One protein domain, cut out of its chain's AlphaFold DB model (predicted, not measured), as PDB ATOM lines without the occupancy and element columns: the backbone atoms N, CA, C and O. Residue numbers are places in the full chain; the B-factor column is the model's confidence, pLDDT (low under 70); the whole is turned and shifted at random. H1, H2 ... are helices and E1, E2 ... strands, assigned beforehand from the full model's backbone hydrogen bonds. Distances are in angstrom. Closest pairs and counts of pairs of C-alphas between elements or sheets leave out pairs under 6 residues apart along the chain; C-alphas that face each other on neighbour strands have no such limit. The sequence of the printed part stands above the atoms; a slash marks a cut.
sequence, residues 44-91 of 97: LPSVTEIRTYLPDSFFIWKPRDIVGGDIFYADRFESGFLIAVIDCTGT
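This is residues 44 to 91 of the 97 residues of an uncharacterized protein of Deltaproteobacteria bacterium (UniProt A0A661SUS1). A long two-strand hairpin, E1 and E2, makes one layer; short helix H1 and the long unnamed stretch after it, running the hairpin's length, make the other. The printed part has 48 residues, with H1, E1, E2 in order, mixed, under half of them in named elements. It is loose, radius of gyration of the C-alphas 12.3 A, and only just elongated, spanning 35 by 18 by 13 A.

Find C-alpha 47 at (81.402, 126.838, 88.451); H1 runs to residue 53. E1, residues 70 to 76, covers 20.8 A. E2, residues 81 to 87, covers 19.9 A to C-alpha 87 at (68.329, 120.335, 76.434).

Look at hairpin E1 and E2, antiparallel at 171 degrees: N 73 and O 84 are 2.8 A apart, within hydrogen-bond range. The closest C-alphas of H1 and E1, Ile 50 and Ala 74, are 7.1 A apart. H1 and E2 are only just apart, closest 8.2 A. In H1, 2 of 3 O i to N i+4 pairs are within range.

The C-alphas farthest apart, Asp 65 and Ser 79, are 37.0 A apart. The printed part has no cut. H1 to E1 is a long link of 16 residues. Residues 89 to 91 are under pLDDT 70.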
ATOM      1  N   LEU A  44      78.700 117.888  85.307       87.88
ATOM      2  CA  LEU A  44      78.549 119.339  85.323       87.88
ATOM      3  C   LEU A  44      79.912 120.007  85.570       87.88
ATOM      4  O   LEU A  44      80.653 119.587  86.462       87.88
ATOM      5  N   PRO A  45      80.248 121.063  84.816       87.62
ATOM      6  CA  PRO A  45      81.529 121.737  84.946       87.62
ATOM      7  C   PRO A  45      81.621 122.512  86.267       87.62
ATOM      8  O   PRO A  45      80.624 122.976  86.834       87.62
ATOM      9  N   SER A  46      82.848 122.691  86.750       88.75
ATOM     10  CA  SER A  46      83.121 123.428  87.981       88.75
ATOM     11  C   SER A  46      82.810 124.915  87.808       88.75
ATOM     12  O   SER A  46      83.531 125.648  87.134       88.75
ATOM     13  N   VAL A  47      81.763 125.406  88.476       87.88
ATOM     14  CA  VAL A  47      81.402 126.838  88.451       87.88
ATOM     15  C   VAL A  47      82.549 127.721  88.960       87.88
ATOM     16  O   VAL A  47      82.742 128.831  88.465       87.88
ATOM     17  N   THR A  48      83.336 127.231  89.921       89.00
ATOM     18  CA  THR A  48      84.516 127.937  90.443       89.00
ATOM     19  C   THR A  48      85.594 128.093  89.373       89.00
ATOM     20  O   THR A  48      86.177 129.166  89.231       89.00
ATOM     21  N   GLU A  49      85.836 127.042  88.591       87.94
ATOM     22  CA  GLU A  49      86.795 127.072  87.488       87.94
ATOM     23  C   GLU A  49      86.329 128.030  86.393       87.94
ATOM     24  O   GLU A  49      87.078 128.918  85.990       87.94
ATOM     25  N   ILE A  50      85.054 127.957  86.001       89.75
ATOM     26  CA  ILE A  50      84.495 128.853  84.985       89.75
ATOM     27  C   ILE A  50      84.615 130.323  85.405       89.75
ATOM     28  O   ILE A  50      85.009 131.163  84.597       89.75
ATOM     29  N   ARG A  51      84.339 130.647  86.674       90.75
ATOM     30  CA  ARG A  51      84.468 132.017  87.203       90.75
ATOM     31  C   ARG A  51      85.889 132.570  87.159       90.75
ATOM     32  O   ARG A  51      86.050 133.785  87.175       90.75
ATOM     33  N   THR A  52      86.903 131.712  87.072       90.69
ATOM     34  CA  THR A  52      88.295 132.151  86.883       90.69
ATOM     35  C   THR A  52      88.489 132.791  85.506       90.69
ATOM     36  O   THR A  52      89.280 133.718  85.360       90.69
ATOM     37  N   TYR A  53      87.735 132.334  84.502       88.81
ATOM     38  CA  TYR A  53      87.816 132.821  83.123       88.81
ATOM     39  C   TYR A  53      86.696 133.807  82.762       88.81
ATOM     40  O   TYR A  53      86.891 134.673  81.912       88.81
ATOM     41  N   LEU A  54      85.533 133.691  83.407       90.38
ATOM     42  CA  LEU A  54      84.356 134.537  83.212       90.38
ATOM     43  C   LEU A  54      83.875 135.077  84.574       90.38
ATOM     44  O   LEU A  54      82.904 134.554  85.128       90.38
ATOM     45  N   PRO A  55      84.542 136.094  85.147       91.00
ATOM     46  CA  PRO A  55      84.267 136.552  86.513       91.00
ATOM     47  C   PRO A  55      82.863 137.150  86.680       91.00
ATOM     48  O   PRO A  55      82.216 136.910  87.698       91.00
ATOM     49  N   ASP A  56      82.348 137.828  85.652       93.25
ATOM     50  CA  ASP A  56      81.019 138.458  85.652       93.25
ATOM     51  C   ASP A  56      79.909 137.512  85.143       93.25
ATOM     52  O   ASP A  56      78.932 137.942  84.527       93.25
ATOM     53  N   SER A  57      80.057 136.201  85.371       90.62
ATOM     54  CA  SER A  57      79.103 135.173  84.931       90.62
ATOM     55  C   SER A  57      78.321 134.524  86.077       90.62
ATOM     56  O   SER A  57      78.755 134.461  87.235       90.62
ATOM     57  N   PHE A  58      77.145 133.986  85.744       89.25
ATOM     58  CA  PHE A  58      76.331 133.186  86.650       89.25
ATOM     59  C   PHE A  58      75.831 131.915  85.962       89.25
ATOM     60  O   PHE A  58      75.549 131.905  84.766       89.25
ATOM     61  N   PHE A  59      75.695 130.849  86.749       87.19
ATOM     62  CA  PHE A  59      75.180 129.556  86.310       87.19
ATOM     63  C   PHE A  59      74.047 129.157  87.243       87.19
ATOM     64  O   PHE A  59      74.207 129.171  88.464       87.19
ATOM     65  N   ILE A  60      72.895 128.820  86.670       87.25
ATOM     66  CA  ILE A  60      71.737 128.327  87.411       87.25
ATOM     67  C   ILE A  60      71.365 126.988  86.800       87.25
ATOM     68  O   ILE A  60      70.890 126.926  85.671       87.25
ATOM     69  N   TRP A  61      71.565 125.924  87.568       86.94
ATOM     70  CA  TRP A  61      71.102 124.591  87.215       86.94
ATOM     71  C   TRP A  61      70.102 124.130  88.270       86.94
ATOM     72  O   TRP A  61      70.439 123.978  89.444       86.94
ATOM     73  N   LYS A  62      68.840 123.996  87.858       86.25
ATOM     74  CA  LYS A  62      67.719 123.671  88.744       86.25
ATOM     75  C   LYS A  62      66.841 122.607  88.080       86.25
ATOM     76  O   LYS A  62      65.877 122.967  87.402       86.25
ATOM     77  N   PRO A  63      67.166 121.312  88.239       85.00
ATOM     78  CA  PRO A  63      66.342 120.246  87.688       85.00
ATOM     79  C   PRO A  63      64.956 120.253  88.351       85.00
ATOM     80  O   PRO A  63      64.809 120.615  89.521       85.00
ATOM     81  N   ARG A  64      63.921 119.871  87.593       83.38
ATOM     82  CA  ARG A  64      62.546 119.760  88.110       83.38
ATOM     83  C   ARG A  64      62.387 118.572  89.065       83.38
ATOM     84  O   ARG A  64      61.686 118.687  90.064       83.38
ATOM     85  N   ASP A  65      63.021 117.457  88.718       85.88
ATOM     86  CA  ASP A  65      62.992 116.185  89.440       85.88
ATOM     87  C   ASP A  65      64.405 115.855  89.977       85.88
ATOM     88  O   ASP A  65      65.322 116.669  89.870       85.88
ATOM     89  N   ILE A  66      64.610 114.664  90.558       84.81
ATOM     90  CA  ILE A  66      65.912 114.250  91.137       84.81
ATOM     91  C   ILE A  66      67.045 114.262  90.089       84.81
ATOM     92  O   ILE A  66      68.201 114.503  90.434       84.81
ATOM     93  N   VAL A  67      66.707 114.018  88.822       85.62
ATOM     94  CA  VAL A  67      67.607 114.067  87.663       85.62
ATOM     95  C   VAL A  67      66.987 115.006  86.631       85.62
ATOM     96  O   VAL A  67      65.796 114.896  86.332       85.62
ATOM     97  N   GLY A  68      67.775 115.944  86.105       82.94
ATOM     98  CA  GLY A  68      67.349 116.857  85.041       82.94
ATOM     99  C   GLY A  68      67.497 116.243  83.648       82.94
ATOM    100  O   GLY A  68      68.283 115.319  83.460       82.94
ATOM    101  N   GLY A  69      66.766 116.762  82.660       80.31
ATOM    102  CA  GLY A  69      67.070 116.500  81.243       80.31
ATOM    103  C   GLY A  69      68.195 117.397  80.722       80.31
ATOM    104  O   GLY A  69      68.934 117.013  79.824       80.31
ATOM    105  N   ASP A  70      68.356 118.565  81.334       84.50
ATOM    106  CA  ASP A  70      69.267 119.586  80.841       84.50
ATOM    107  C   ASP A  70      70.644 119.417  81.472       84.50
ATOM    108  O   ASP A  70      70.780 119.260  82.692       84.50
ATOM    109  N   ILE A  71      71.673 119.503  80.639       85.44
ATOM    110  CA  ILE A  71      73.066 119.577  81.068       85.44
ATOM    111  C   ILE A  71      73.722 120.784  80.411       85.44
ATOM    112  O   ILE A  71      73.321 121.237  79.339       85.44
ATOM    113  N   PHE A  72      74.755 121.306  81.054       88.06
ATOM    114  CA  PHE A  72      75.616 122.302  80.441       88.06
ATOM    115  C   PHE A  72      77.062 121.845  80.544       88.06
ATOM    116  O   PHE A  72      77.442 121.164  81.494       88.06
ATOM    117  N   TYR A  73      77.847 122.207  79.540       89.00
ATOM    118  CA  TYR A  73      79.277 121.970  79.458       89.00
ATOM    119  C   TYR A  73      79.969 123.314  79.283       89.00
ATOM    120  O   TYR A  73      79.465 124.192  78.577       89.00
ATOM    121  N   ALA A  74      81.112 123.482  79.935       90.06
ATOM    122  CA  ALA A  74      81.911 124.685  79.829       90.06
ATOM    123  C   ALA A  74      83.384 124.311  79.928       90.06
ATOM    124  O   ALA A  74      83.757 123.552  80.821       90.06
ATOM    125  N   ASP A  75      84.188 124.837  79.011       89.06
ATOM    126  CA  ASP A  75      85.607 124.510  78.919       89.06
ATOM    127  C   ASP A  75      86.408 125.658  78.291       89.06
ATOM    128  O   ASP A  75      85.877 126.471  77.521       89.06
ATOM    129  N   ARG A  76      87.699 125.722  78.619       88.56
ATOM    130  CA  ARG A  76      88.639 126.736  78.139       88.56
ATOM    131  C   ARG A  76      89.721 126.077  77.292       88.56
ATOM    132  O   ARG A  76      90.381 125.135  77.703       88.56
ATOM    133  N   PHE A  77      89.992 126.680  76.144       89.56
ATOM    134  CA  PHE A  77      91.119 126.340  75.275       89.56
ATOM    135  C   PHE A  77      92.036 127.549  75.136       89.56
ATOM    136  O   PHE A  77      91.637 128.660  75.466       89.56
ATOM    137  N   GLU A  78      93.235 127.387  74.580       88.44
ATOM    138  CA  GLU A  78      94.161 128.513  74.364       88.44
ATOM    139  C   GLU A  78      93.501 129.689  73.613       88.44
ATOM    140  O   GLU A  78      93.630 130.848  74.014       88.44
ATOM    141  N   SER A  79      92.708 129.396  72.578       89.50
ATOM    142  CA  SER A  79      92.126 130.393  71.668       89.50
ATOM    143  C   SER A  79      90.747 130.923  72.066       89.50
ATOM    144  O   SER A  79      90.338 131.973  71.579       89.50
ATOM    145  N   GLY A  80      90.008 130.240  72.944       87.75
ATOM    146  CA  GLY A  80      88.609 130.593  73.216       87.75
ATOM    147  C   GLY A  80      87.994 129.878  74.417       87.75
ATOM    148  O   GLY A  80      88.633 129.047  75.059       87.75
ATOM    149  N   PHE A  81      86.779 130.266  74.767       90.50
ATOM    150  CA  PHE A  81      85.976 129.606  75.790       90.50
ATOM    151  C   PHE A  81      84.736 129.041  75.106       90.50
ATOM    152  O   PHE A  81      84.160 129.710  74.246       90.50
ATOM    153  N   LEU A  82      84.336 127.825  75.461       91.38
ATOM    154  CA  LEU A  82      83.137 127.190  74.928       91.38
ATOM    155  C   LEU A  82      82.149 126.937  76.043       91.38
ATOM    156  O   LEU A  82      82.496 126.410  77.095       91.38
ATOM    157  N   ILE A  83      80.899 127.279  75.758       91.62
ATOM    158  CA  ILE A  83      79.746 126.929  76.570       91.62
ATOM    159  C   ILE A  83      78.774 126.212  75.652       91.62
ATOM    160  O   ILE A  83      78.430 126.724  74.586       91.62
ATOM    161  N   ALA A  84      78.316 125.046  76.081       90.56
ATOM    162  CA  ALA A  84      77.228 124.328  75.445       90.56
ATOM    163  C   ALA A  84      76.123 124.102  76.473       90.56
ATOM    164  O   ALA A  84      76.375 123.609  77.569       90.56
ATOM    165  N   VAL A  85      74.894 124.457  76.111       89.56
ATOM    166  CA  VAL A  85      73.694 124.101  76.869       89.56
ATOM    167  C   VAL A  85      72.950 123.069  76.043       89.56
ATOM    168  O   VAL A  85      72.684 123.293  74.862       89.56
ATOM    169  N   ILE A  86      72.673 121.925  76.650       87.19
ATOM    170  CA  ILE A  86      72.086 120.773  75.984       87.19
ATOM    171  C   ILE A  86      70.776 120.469  76.703       87.19
ATOM    172  O   ILE A  86      70.772 120.027  77.850       87.19
ATOM    173  N   ASP A  87      69.670 120.731  76.015       85.31
ATOM    174  CA  ASP A  87      68.329 120.335  76.434       85.31
ATOM    175  C   ASP A  87      68.055 118.936  75.868       85.31
ATOM    176  O   ASP A  87      67.765 118.767  74.679       85.31
ATOM    177  N   CYS A  88      68.191 117.910  76.712       71.00
ATOM    178  CA  CYS A  88      67.792 116.548  76.365       71.00
ATOM    179  C   CYS A  88      66.326 116.322  76.761       71.00
ATOM    180  O   CYS A  88      65.999 115.467  77.593       71.00
ATOM    181  N   THR A  89      65.410 117.078  76.162       60.38
ATOM    182  CA  THR A  89      63.967 116.857  76.286       60.38
ATOM    183  C   THR A  89      63.597 115.496  75.683       60.38
ATOM    184  O   THR A  89      63.355 115.363  74.488       60.38
ATOM    185  N   GLY A  90      63.514 114.451  76.521       55.12
ATOM    186  CA  GLY A  90      62.854 113.188  76.150       55.12
ATOM    187  C   GLY A  90      63.450 111.869  76.651       55.12
ATOM    188  O   GLY A  90      62.700 110.898  76.728       55.12
ATOM    189  N   THR A  91      64.722 111.789  77.051       51.53
ATOM    190  CA  THR A  91      65.381 110.485  77.319       51.53
ATOM    191  C   THR A  91      66.428 110.680  78.430       51.53
ATOM    192  O   THR A  91      67.254 111.569  78.296       51.53
TER     193      THR A  91